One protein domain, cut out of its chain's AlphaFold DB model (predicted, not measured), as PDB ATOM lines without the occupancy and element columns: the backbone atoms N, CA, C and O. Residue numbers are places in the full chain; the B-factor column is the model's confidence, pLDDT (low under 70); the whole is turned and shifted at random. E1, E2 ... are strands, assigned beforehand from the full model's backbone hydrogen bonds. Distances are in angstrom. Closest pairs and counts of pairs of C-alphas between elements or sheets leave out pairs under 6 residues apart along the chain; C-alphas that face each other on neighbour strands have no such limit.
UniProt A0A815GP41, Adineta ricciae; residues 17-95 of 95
ATOM      1  N   TYR A  17      24.022 -41.332 -20.200       85.12
ATOM      2  CA  TYR A  17      23.493 -42.581 -19.655       85.12
ATOM      3  C   TYR A  17      22.806 -43.389 -20.757       85.12
ATOM      4  O   TYR A  17      21.961 -42.863 -21.491       85.12
ATOM      5  N   ARG A  18      23.173 -44.663 -20.879       81.56
ATOM      6  CA  ARG A  18      22.561 -45.621 -21.804       81.56
ATOM      7  C   ARG A  18      22.261 -46.904 -21.049       81.56
ATOM      8  O   ARG A  18      23.110 -47.391 -20.317       81.56
ATOM      9  N   THR A  19      21.088 -47.460 -21.297       75.56
ATOM     10  CA  THR A  19      20.741 -48.806 -20.847       75.56
ATOM     11  C   THR A  19      20.738 -49.744 -22.050       75.56
ATOM     12  O   THR A  19      20.376 -49.329 -23.160       75.56
ATOM     13  N   SER A  20      21.180 -50.984 -21.859       69.00
ATOM     14  CA  SER A  20      21.117 -52.032 -22.877       69.00
ATOM     15  C   SER A  20      20.407 -53.270 -22.330       69.00
ATOM     16  O   SER A  20      20.629 -53.687 -21.194       69.00
ATOM     17  N   GLY A  21      19.541 -53.863 -23.155       60.88
ATOM     18  CA  GLY A  21      18.680 -54.973 -22.744       60.88
ATOM     19  C   GLY A  21      17.506 -54.527 -21.869       60.88
ATOM     20  O   GLY A  21      17.223 -53.340 -21.740       60.88
ATOM     21  N   SER A  22      16.802 -55.489 -21.273       60.22
ATOM     22  CA  SER A  22      15.639 -55.270 -20.400       60.22
ATOM     23  C   SER A  22      15.990 -54.647 -19.035       60.22
ATOM     24  O   SER A  22      15.253 -54.854 -18.071       60.22
ATOM     25  N   ALA A  23      17.114 -53.931 -18.921       64.12
ATOM     26  CA  ALA A  23      17.486 -53.239 -17.694       64.12
ATOM     27  C   ALA A  23      16.437 -52.167 -17.360       64.12
ATOM     28  O   ALA A  23      15.901 -51.474 -18.231       64.12
ATOM     29  N   CYS A  24      16.082 -52.073 -16.081       64.81
ATOM     30  CA  CYS A  24      15.072 -51.119 -15.653       64.81
ATOM     31  C   CYS A  24      15.643 -49.697 -15.751       64.81
ATOM     32  O   CYS A  24      16.744 -49.435 -15.279       64.81
ATOM     33  N   LEU A  25      14.854 -48.756 -16.280       65.88
ATOM     34  CA  LEU A  25      15.184 -47.322 -16.376       65.88
ATOM     35  C   LEU A  25      15.126 -46.597 -15.018       65.88
ATOM     36  O   LEU A  25      14.600 -45.486 -14.905       65.88
ATOM     37  N   LEU A  26      15.601 -47.243 -13.959       63.72
ATOM     38  CA  LEU A  26      15.607 -46.671 -12.624       63.72
ATOM     39  C   LEU A  26      16.611 -45.518 -12.608       63.72
ATOM     40  O   LEU A  26      17.759 -45.679 -13.000       63.72
ATOM     41  N   ASN A  27      16.150 -44.337 -12.188       65.31
ATOM     42  CA  ASN A  27      16.967 -43.127 -12.057       65.31
ATOM     43  C   ASN A  27      17.572 -42.611 -13.374       65.31
ATOM     44  O   ASN A  27      18.654 -42.028 -13.365       65.31
ATOM     45  N   LYS A  28      16.888 -42.783 -14.517       74.69
ATOM     46  CA  LYS A  28      17.357 -42.242 -15.804       74.69
ATOM     47  C   LYS A  28      17.681 -40.747 -15.679       74.69
ATOM     48  O   LYS A  28      16.786 -39.911 -15.580       74.69
ATOM     49  N   GLY A  29      18.969 -40.418 -15.743       77.00
ATOM     50  CA  GLY A  29      19.450 -39.041 -15.646       77.00
ATOM     51  C   GLY A  29      19.524 -38.474 -14.223       77.00
ATOM     52  O   GLY A  29      19.835 -37.297 -14.077       77.00
ATOM     53  N   GLN A  30      19.271 -39.269 -13.183       87.81
ATOM     54  CA  GLN A  30      19.260 -38.840 -11.783       87.81
ATOM     55  C   GLN A  30      20.404 -39.485 -10.992       87.81
ATOM     56  O   GLN A  30      20.798 -40.617 -11.266       87.81
ATOM     57  N   ALA A  31      20.918 -38.759  -9.999       90.12
ATOM     58  CA  ALA A  31      21.812 -39.313  -8.991       90.12
ATOM     59  C   ALA A  31      20.997 -39.698  -7.751       90.12
ATOM     60  O   ALA A  31      19.919 -39.151  -7.514       90.12
ATOM     61  N   TYR A  32      21.510 -40.630  -6.960       88.25
ATOM     62  CA  TYR A  32      20.885 -41.042  -5.711       88.25
ATOM     63  C   TYR A  32      21.491 -40.271  -4.543       88.25
ATOM     64  O   TYR A  32      22.697 -40.045  -4.522       88.25
ATOM     65  N   SER A  33      20.662 -39.857  -3.584       88.19
ATOM     66  CA  SER A  33      21.121 -39.184  -2.369       88.19
ATOM     67  C   SER A  33      21.354 -40.187  -1.247       88.19
ATOM     68  O   SER A  33      20.549 -41.093  -1.032       88.19
ATOM     69  N   ASP A  34      22.410 -39.985  -0.469       80.06
ATOM     70  CA  ASP A  34      22.773 -40.831   0.674       80.06
ATOM     71  C   ASP A  34      21.952 -40.527   1.947       80.06
ATOM     72  O   ASP A  34      22.363 -40.794   3.072       80.06
ATOM     73  N   SER A  35      20.777 -39.916   1.781       73.62
ATOM     74  CA  SER A  35      19.968 -39.362   2.866       73.62
ATOM     75  C   SER A  35      18.989 -40.349   3.511       73.62
ATOM     76  O   SER A  35      18.445 -40.012   4.563       73.62
ATOM     77  N   TRP A  36      18.742 -41.546   2.947       56.56
ATOM     78  CA  TRP A  36      17.837 -42.538   3.560       56.56
ATOM     79  C   TRP A  36      17.829 -43.929   2.875       56.56
ATOM     80  O   TRP A  36      17.880 -43.974   1.646       56.56
ATOM     81  N   PRO A  37      17.639 -45.067   3.593       57.19
ATOM     82  CA  PRO A  37      17.708 -45.279   5.046       57.19
ATOM     83  C   PRO A  37      19.078 -45.792   5.538       57.19
ATOM     84  O   PRO A  37      19.286 -45.883   6.744       57.19
ATOM     85  N   SER A  38      20.018 -46.110   4.644       57.44
ATOM     86  CA  SER A  38      21.426 -46.348   4.983       57.44
ATOM     87  C   SER A  38      22.271 -45.239   4.366       57.44
ATOM     88  O   SER A  38      22.307 -45.086   3.153       57.44
ATOM     89  N   SER A  39      22.902 -44.432   5.213       66.56
ATOM     90  CA  SER A  39      23.804 -43.351   4.816       66.56
ATOM     91  C   SER A  39      25.240 -43.874   4.859       66.56
ATOM     92  O   SER A  39      25.788 -43.961   5.957       66.56
ATOM     93  N   ASN A  40      25.795 -44.308   3.726       76.12
ATOM     94  CA  ASN A  40      27.244 -44.521   3.514       76.12
ATOM     95  C   ASN A  40      27.570 -45.031   2.089       76.12
ATOM     96  O   ASN A  40      28.521 -45.795   1.897       76.12
ATOM     97  N   HIS A  41      26.737 -44.737   1.095       80.75
ATOM     98  CA  HIS A  41      26.961 -45.221  -0.270       80.75
ATOM     99  C   HIS A  41      27.780 -44.234  -1.094       80.75
ATOM    100  O   HIS A  41      28.532 -44.644  -1.984       80.75
ATOM    101  N   ALA A  42      27.647 -42.937  -0.803       86.62
ATOM    102  CA  ALA A  42      28.467 -41.925  -1.437       86.62
ATOM    103  C   ALA A  42      29.874 -41.989  -0.839       86.62
ATOM    104  O   ALA A  42      30.069 -41.845   0.363       86.62
ATOM    105  N   HIS A  43      30.885 -42.177  -1.688       87.00
ATOM    106  CA  HIS A  43      32.278 -42.111  -1.240       87.00
ATOM    107  C   HIS A  43      32.645 -40.713  -0.703       87.00
ATOM    108  O   HIS A  43      33.487 -40.562   0.180       87.00
ATOM    109  N   SER A  44      32.027 -39.673  -1.257       89.00
ATOM    110  CA  SER A  44      32.212 -38.282  -0.859       89.00
ATOM    111  C   SER A  44      30.944 -37.503  -1.168       89.00
ATOM    112  O   SER A  44      30.315 -37.794  -2.179       89.00
ATOM    113  N   GLY A  45      30.636 -36.474  -0.379       91.00
ATOM    114  CA  GLY A  45      29.479 -35.616  -0.633       91.00
ATOM    115  C   GLY A  45      28.156 -36.286  -0.268       91.00
ATOM    116  O   GLY A  45      28.089 -37.031   0.706       91.00
ATOM    117  N   THR A  46      27.094 -35.946  -0.998       91.31
ATOM    118  CA  THR A  46      25.721 -36.402  -0.719       91.31
ATOM    119  C   THR A  46      25.182 -37.332  -1.798       91.31
ATOM    120  O   THR A  46      24.245 -38.085  -1.527       91.31
ATOM    121  N   TYR A  47      25.726 -37.278  -3.015       91.62
ATOM    122  CA  TYR A  47      25.149 -37.959  -4.165       91.62
ATOM    123  C   TYR A  47      26.080 -39.022  -4.743       91.62
ATOM    124  O   TYR A  47      27.299 -38.965  -4.628       91.62
ATOM    125  N   TYR A  48      25.488 -40.029  -5.378       89.81
ATOM    126  CA  TYR A  48      26.218 -41.095  -6.055       89.81
ATOM    127  C   TYR A  48      25.415 -41.655  -7.230       89.81
ATOM    128  O   TYR A  48      24.188 -41.545  -7.291       89.81
ATOM    129  N   TYR A  49      26.114 -42.269  -8.184       89.12
ATOM    130  CA  TYR A  49      25.466 -43.095  -9.195       89.12
ATOM    131  C   TYR A  49      25.126 -44.462  -8.599       89.12
ATOM    132  O   TYR A  49      25.979 -45.101  -7.984       89.12
ATOM    133  N   TYR A  50      23.890 -44.914  -8.806       83.19
ATOM    134  CA  TYR A  50      23.407 -46.198  -8.313       83.19
ATOM    135  C   TYR A  50      22.763 -46.998  -9.439       83.19
ATOM    136  O   TYR A  50      21.737 -46.586  -9.981       83.19
ATOM    137  N   ASP A  51      23.345 -48.157  -9.731       79.62
ATOM    138  CA  ASP A  51      22.757 -49.172 -10.597       79.62
ATOM    139  C   ASP A  51      22.298 -50.359  -9.739       79.62
ATOM    140  O   ASP A  51      23.088 -50.965  -9.013       79.62
ATOM    141  N   ARG A  52      20.996 -50.655  -9.793       74.25
ATOM    142  CA  ARG A  52      20.350 -51.727  -9.017       74.25
ATOM    143  C   ARG A  52      19.694 -52.787  -9.891       74.25
ATOM    144  O   ARG A  52      18.997 -53.663  -9.380       74.25
ATOM    145  N   CYS A  53      19.826 -52.661 -11.206       69.62
ATOM    146  CA  CYS A  53      19.049 -53.432 -12.154       69.62
ATOM    147  C   CYS A  53      19.791 -54.725 -12.492       69.62
ATOM    148  O   CYS A  53      20.807 -54.714 -13.176       69.62
ATOM    149  N   SER A  54      19.276 -55.869 -12.039       59.97
ATOM    150  CA  SER A  54      19.776 -57.165 -12.492       59.97
ATOM    151  C   SER A  54      19.186 -57.502 -13.869       59.97
ATOM    152  O   SER A  54      17.974 -57.440 -14.068       59.97
ATOM    153  N   GLY A  55      20.038 -57.859 -14.834       59.03
ATOM    154  CA  GLY A  55      19.611 -58.424 -16.125       59.03
ATOM    155  C   GLY A  55      19.920 -57.602 -17.382       59.03
ATOM    156  O   GLY A  55      19.663 -58.092 -18.480       59.03
ATOM    157  N   GLY A  56      20.505 -56.406 -17.258       66.12
ATOM    158  CA  GLY A  56      21.046 -55.642 -18.389       66.12
ATOM    159  C   GLY A  56      22.325 -54.895 -18.011       66.12
ATOM    160  O   GLY A  56      22.677 -54.825 -16.836       66.12
ATOM    161  N   CYS A  57      23.048 -54.388 -19.011       70.75
ATOM    162  CA  CYS A  57      24.252 -53.590 -18.788       70.75
ATOM    163  C   CYS A  57      23.904 -52.109 -18.939       70.75
ATOM    164  O   CYS A  57      23.583 -51.664 -20.049       70.75
ATOM    165  N   ASP A  58      24.001 -51.356 -17.846       78.81
ATOM    166  CA  ASP A  58      23.938 -49.900 -17.879       78.81
ATOM    167  C   ASP A  58      25.329 -49.301 -18.100       78.81
ATOM    168  O   ASP A  58      26.359 -49.848 -17.701       78.81
ATOM    169  N   VAL A  59      25.358 -48.159 -18.783       82.75
ATOM    170  CA  VAL A  59      26.580 -47.441 -19.131       82.75
ATOM    171  C   VAL A  59      26.417 -45.973 -18.770       82.75
ATOM    172  O   VAL A  59      25.493 -45.306 -19.246       82.75
ATOM    173  N   ILE A  60      27.373 -45.451 -18.000       87.44
ATOM    174  CA  ILE A  60      27.638 -44.015 -17.892       87.44
ATOM    175  C   ILE A  60      28.936 -43.680 -18.622       87.44
ATOM    176  O   ILE A  60      29.931 -44.395 -18.523       87.44
ATOM    177  N   GLN A  61      28.924 -42.589 -19.380       90.56
ATOM    178  CA  GLN A  61      30.064 -42.172 -20.187       90.56
ATOM    179  C   GLN A  61      30.210 -40.654 -20.181       90.56
ATOM    180  O   GLN A  61      29.230 -39.918 -20.293       90.56
ATOM    181  N   GLN A  62      31.454 -40.186 -20.139       92.25
ATOM    182  CA  GLN A  62      31.799 -38.801 -20.421       92.25
ATOM    183  C   GLN A  62      33.030 -38.758 -21.322       92.25
ATOM    184  O   GLN A  62      33.946 -39.567 -21.186       92.25
ATOM    185  N   SER A  63      33.041 -37.807 -22.251       91.38
ATOM    186  CA  SER A  63      34.195 -37.514 -23.096       91.38
ATOM    187  C   SER A  63      34.817 -36.198 -22.650       91.38
ATOM    188  O   SER A  63      34.107 -35.247 -22.327       91.38
ATOM    189  N   PHE A  64      36.142 -36.139 -22.648       87.44
ATOM    190  CA  PHE A  64      36.903 -34.930 -22.356       87.44
ATOM    191  C   PHE A  64      38.032 -34.784 -23.375       87.44
ATOM    192  O   PHE A  64      38.540 -35.774 -23.900       87.44
ATOM    193  N   VAL A  65      38.406 -33.540 -23.672       90.00
ATOM    194  CA  VAL A  65      39.505 -33.239 -24.597       90.00
ATOM    195  C   VAL A  65      40.836 -33.515 -23.903       90.00
ATOM    196  O   VAL A  65      41.046 -33.091 -22.764       90.00
ATOM    197  N   THR A  66      41.737 -34.208 -24.594       90.12
ATOM    198  CA  THR A  66      43.121 -34.422 -24.163       90.12
ATOM    199  C   THR A  66      44.088 -33.579 -24.994       90.12
ATOM    200  O   THR A  66      43.747 -33.063 -26.058       90.12
ATOM    201  N   VAL A  67      45.302 -33.409 -24.483       92.06
ATOM    202  CA  VAL A  67      46.408 -32.709 -25.134       92.06
ATOM    203  C   VAL A  67      47.507 -33.743 -25.388       92.06
ATOM    204  O   VAL A  67      47.905 -34.423 -24.436       92.06
ATOM    205  N   PRO A  68      47.996 -33.893 -26.634       92.12
ATOM    206  CA  PRO A  68      49.068 -34.834 -26.944       92.12
ATOM    207  C   PRO A  68      50.306 -34.615 -26.068       92.12
ATOM    208  O   PRO A  68      50.721 -33.480 -25.846       92.12
ATOM    209  N   GLY A  69      50.896 -35.710 -25.584       92.75
ATOM    210  CA  GLY A  69      52.075 -35.685 -24.712       92.75
ATOM    211  C   GLY A  69      51.772 -35.565 -23.214       92.75
ATOM    212  O   GLY A  69      52.684 -35.737 -22.408       92.75
ATOM    213  N   ASN A  70      50.516 -35.328 -22.822       92.44
ATOM    214  CA  ASN A  70      50.112 -35.357 -21.417       92.44
ATOM    215  C   ASN A  70      49.707 -36.764 -20.971       92.44
ATOM    216  O   ASN A  70      49.052 -37.500 -21.706       92.44
ATOM    217  N   ILE A  71      50.026 -37.095 -19.720       89.88
ATOM    218  CA  ILE A  71      49.580 -38.323 -19.057       89.88
ATOM    219  C   ILE A  71      48.280 -38.037 -18.303       89.88
ATOM    220  O   ILE A  71      48.190 -37.061 -17.554       89.88
ATOM    221  N   TYR A  72      47.288 -38.912 -18.467       87.12
ATOM    222  CA  TYR A  72      46.004 -38.820 -17.779       87.12
ATOM    223  C   TYR A  72      45.794 -40.029 -16.872       87.12
ATOM    224  O   TYR A  72      45.986 -41.169 -17.290       87.12
ATOM    225  N   ILE A  73      45.357 -39.764 -15.641       87.75
ATOM    226  CA  ILE A  73      45.017 -40.787 -14.652       87.75
ATOM    227  C   ILE A  73      43.504 -40.779 -14.457       87.75
ATOM    228  O   ILE A  73      42.923 -39.741 -14.129       87.75
ATOM    229  N   ILE A  74      42.873 -41.937 -14.648       87.44
ATOM    230  CA  ILE A  74      41.458 -42.151 -14.345       87.44
ATOM    231  C   ILE A  74      41.345 -42.918 -13.028       87.44
ATOM    232  O   ILE A  74      41.978 -43.961 -12.842       87.44
ATOM    233  N   SER A  75      40.510 -42.391 -12.134       88.38
ATOM    234  CA  SER A  75      40.202 -42.996 -10.842       88.38
ATOM    235  C   SER A  75      38.726 -42.804 -10.513       88.38
ATOM    236  O   SER A  75      38.176 -41.728 -10.749       88.38
ATOM    237  N   PHE A  76      38.095 -43.831  -9.950       89.00
ATOM    238  CA  PHE A  76      36.732 -43.779  -9.438       89.00
ATOM    239  C   PHE A  76      36.543 -44.766  -8.281       89.00
ATOM    240  O   PHE A  76      37.271 -45.749  -8.140       89.00
ATOM    241  N   TYR A  77      35.542 -44.492  -7.450       88.62
ATOM    242  CA  TYR A  77      35.136 -45.372  -6.361       88.62
ATOM    243  C   TYR A  77      33.892 -46.143  -6.774       88.62
ATOM    244  O   TYR A  77      32.939 -45.557  -7.285       88.62
ATOM    245  N   LEU A  78      33.910 -47.453  -6.549       85.25
ATOM    246  CA  LEU A  78      32.796 -48.338  -6.841       85.25
ATOM    247  C   LEU A  78      32.549 -49.239  -5.636       85.25
ATOM    248  O   LEU A  78      33.467 -49.853  -5.103       85.25
ATOM    249  N   THR A  79      31.301 -49.347  -5.207       76.81
ATOM    250  CA  THR A  79      30.907 -50.290  -4.161       76.81
ATOM    251  C   THR A  79      29.799 -51.187  -4.682       76.81
ATOM    252  O   THR A  79      28.957 -50.745  -5.463       76.81
ATOM    253  N   ASN A  80      29.807 -52.453  -4.272       72.19
ATOM    254  CA  ASN A  80      28.688 -53.345  -4.529       72.19
ATOM    255  C   ASN A  80      27.743 -53.284  -3.326       72.19
ATOM    256  O   ASN A  80      28.146 -53.512  -2.190       72.19
ATOM    257  N   TYR A  81      26.479 -52.965  -3.595       63.69
ATOM    258  CA  TYR A  81      25.444 -52.736  -2.588       63.69
ATOM    259  C   TYR A  81      25.197 -53.943  -1.661       63.69
ATOM    260  O   TYR A  81      24.768 -53.758  -0.525       63.69
ATOM    261  N   VAL A  82      25.444 -55.178  -2.122       60.38
ATOM    262  CA  VAL A  82      24.962 -56.396  -1.436       60.38
ATOM    263  C   VAL A  82      26.076 -57.206  -0.772       60.38
ATOM    264  O   VAL A  82      25.840 -57.879   0.230       60.38
ATOM    265  N   CYS A  83      27.294 -57.172  -1.299       60.03
ATOM    266  CA  CYS A  83      28.412 -57.906  -0.719       60.03
ATOM    267  C   CYS A  83      29.740 -57.364  -1.240       60.03
ATOM    268  O   CYS A  83      29.813 -56.966  -2.394       60.03
ATOM    269  N   CYS A  84      30.768 -57.433  -0.387       58.41
ATOM    270  CA  CYS A  84      32.120 -56.865  -0.501       58.41
ATOM    271  C   CYS A  84      32.234 -55.343  -0.274       58.41
ATOM    272  O   CYS A  84      31.323 -54.570  -0.551       58.41
ATOM    273  N   GLY A  85      33.344 -54.936   0.354       60.19
ATOM    274  CA  GLY A  85      33.610 -53.544   0.716       60.19
ATOM    275  C   GLY A  85      33.857 -52.660  -0.507       60.19
ATOM    276  O   GLY A  85      34.145 -53.152  -1.600       60.19
ATOM    277  N   ALA A  86      33.770 -51.346  -0.306       64.19
ATOM    278  CA  ALA A  86      34.058 -50.363  -1.342       64.19
ATOM    279  C   ALA A  86      35.414 -50.649  -2.008       64.19
ATOM    280  O   ALA A  86      36.441 -50.782  -1.340       64.19
ATOM    281  N   THR A  87      35.409 -50.744  -3.334       67.19
ATOM    282  CA  THR A  87      36.594 -50.970  -4.154       67.19
ATOM    283  C   THR A  87      36.953 -49.671  -4.862       67.19
ATOM    284  O   THR A  87      36.187 -49.126  -5.657       67.19
ATOM    285  N   SER A  88      38.141 -49.149  -4.572       69.19
ATOM    286  CA  SER A  88      38.706 -48.049  -5.351       69.19
ATOM    287  C   SER A  88      39.342 -48.620  -6.614       69.19
ATOM    288  O   SER A  88      40.237 -49.462  -6.526       69.19
ATOM    289  N   ILE A  89      38.885 -48.173  -7.784       72.31
ATOM    290  CA  ILE A  89      39.566 -48.424  -9.052       72.31
ATOM    291  C   ILE A  89      40.303 -47.136  -9.395       72.31
ATOM    292  O   ILE A  89      39.720 -46.168  -9.881       72.31
ATOM    293  N   ALA A  90      41.596 -47.116  -9.098       68.06
ATOM    294  CA  ALA A  90      42.455 -45.959  -9.290       68.06
ATOM    295  C   ALA A  90      43.661 -46.309 -10.163       68.06
ATOM    296  O   ALA A  90      44.130 -47.446 -10.166       68.06
ATOM    297  N   GLY A  91      44.190 -45.310 -10.872       60.59
ATOM    298  CA  GLY A  91      45.486 -45.433 -11.541       60.59
ATOM    299  C   GLY A  91      45.444 -45.999 -12.961       60.59
ATOM    300  O   GLY A  91      46.495 -46.365 -13.488       60.59
ATOM    301  N   VAL A  92      44.276 -46.054 -13.612       71.69
ATOM    302  CA  VAL A  92      44.228 -46.440 -15.030       71.69
ATOM    303  C   VAL A  92      44.842 -45.308 -15.848       71.69
ATOM    304  O   VAL A  92      44.339 -44.183 -15.851       71.69
ATOM    305  N   THR A  93      45.964 -45.610 -16.497       67.25
ATOM    306  CA  THR A  93      46.773 -44.638 -17.235       67.25
ATOM    307  C   THR A  93      46.615 -44.874 -18.729       67.25
ATOM    308  O   THR A  93      46.729 -46.008 -19.192       67.25
ATOM    309  N   PHE A  94      46.386 -43.796 -19.475       65.50
ATOM    310  CA  PHE A  94      46.396 -43.798 -20.935       65.50
ATOM    311  C   PHE A  94      47.422 -42.771 -21.421       65.50
ATOM    312  O   PHE A  94      47.559 -41.698 -20.821       65.50
ATOM    313  N   SER A  95      48.144 -43.127 -22.481       58.44
ATOM    314  CA  SER A  95      49.196 -42.338 -23.131       58.44
ATOM    315  C   SER A  95      48.914 -42.194 -24.616       58.44
ATOM    316  O   SER A  95      48.551 -43.240 -25.205       58.44
TER     317      SER A  95
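What this domain is: This is residues 17 to 95 of the 95 residues of a protein of Adineta ricciae (UniProt A0A815GP41). Little regular structure is present: a long two-stranded hairpin, E3 and E4, and a shorter one, E1 and E2, stand apart, with a long looped stretch, residues 21 to 56, at one end. The 79 printed residues have no named helix and four strands, E1 to E4 in order, in two antiparallel sheets; the class is all strand, with 24 residues in named elements. The whole is loose, radius of gyration of the C-alphas 15.1 A, and elongated, spanning 45 by 29 by 21 A.

How they stand to each other: E3, residues 72 to 78, and E4, residues 87 to 94, form an antiparallel hairpin at 163 degrees; N 76 and O 89 are 2.8 A apart, within hydrogen-bond range. E1, residues 17 to 20, and E2, residues 57 to 61, form an antiparallel hairpin at 157 degrees; N 59 and O 18 are 2.8 A apart, within that range. E2 and E3 are apart. Residues 32 to 33 pair antiparallel with residues 47 to 48.

Where its parts are: E4 measures 20.7 A, E3 19.6 A, E2 12.9 A and E1 10.3 A. C-alpha 17 is at (23.493, -42.581, -19.655) and C-alpha 94 at (46.396, -43.798, -20.935).

The domain as a whole: The C-alphas farthest apart, Pro 37 and Gly 69, are 46.5 A apart. The printed part has no cut. The E1 to E2 link is long, 36 residues. Mean pLDDT of the printed part is 76.8; 29 residues are under 70, among them 20 to 27 and 81 to 88.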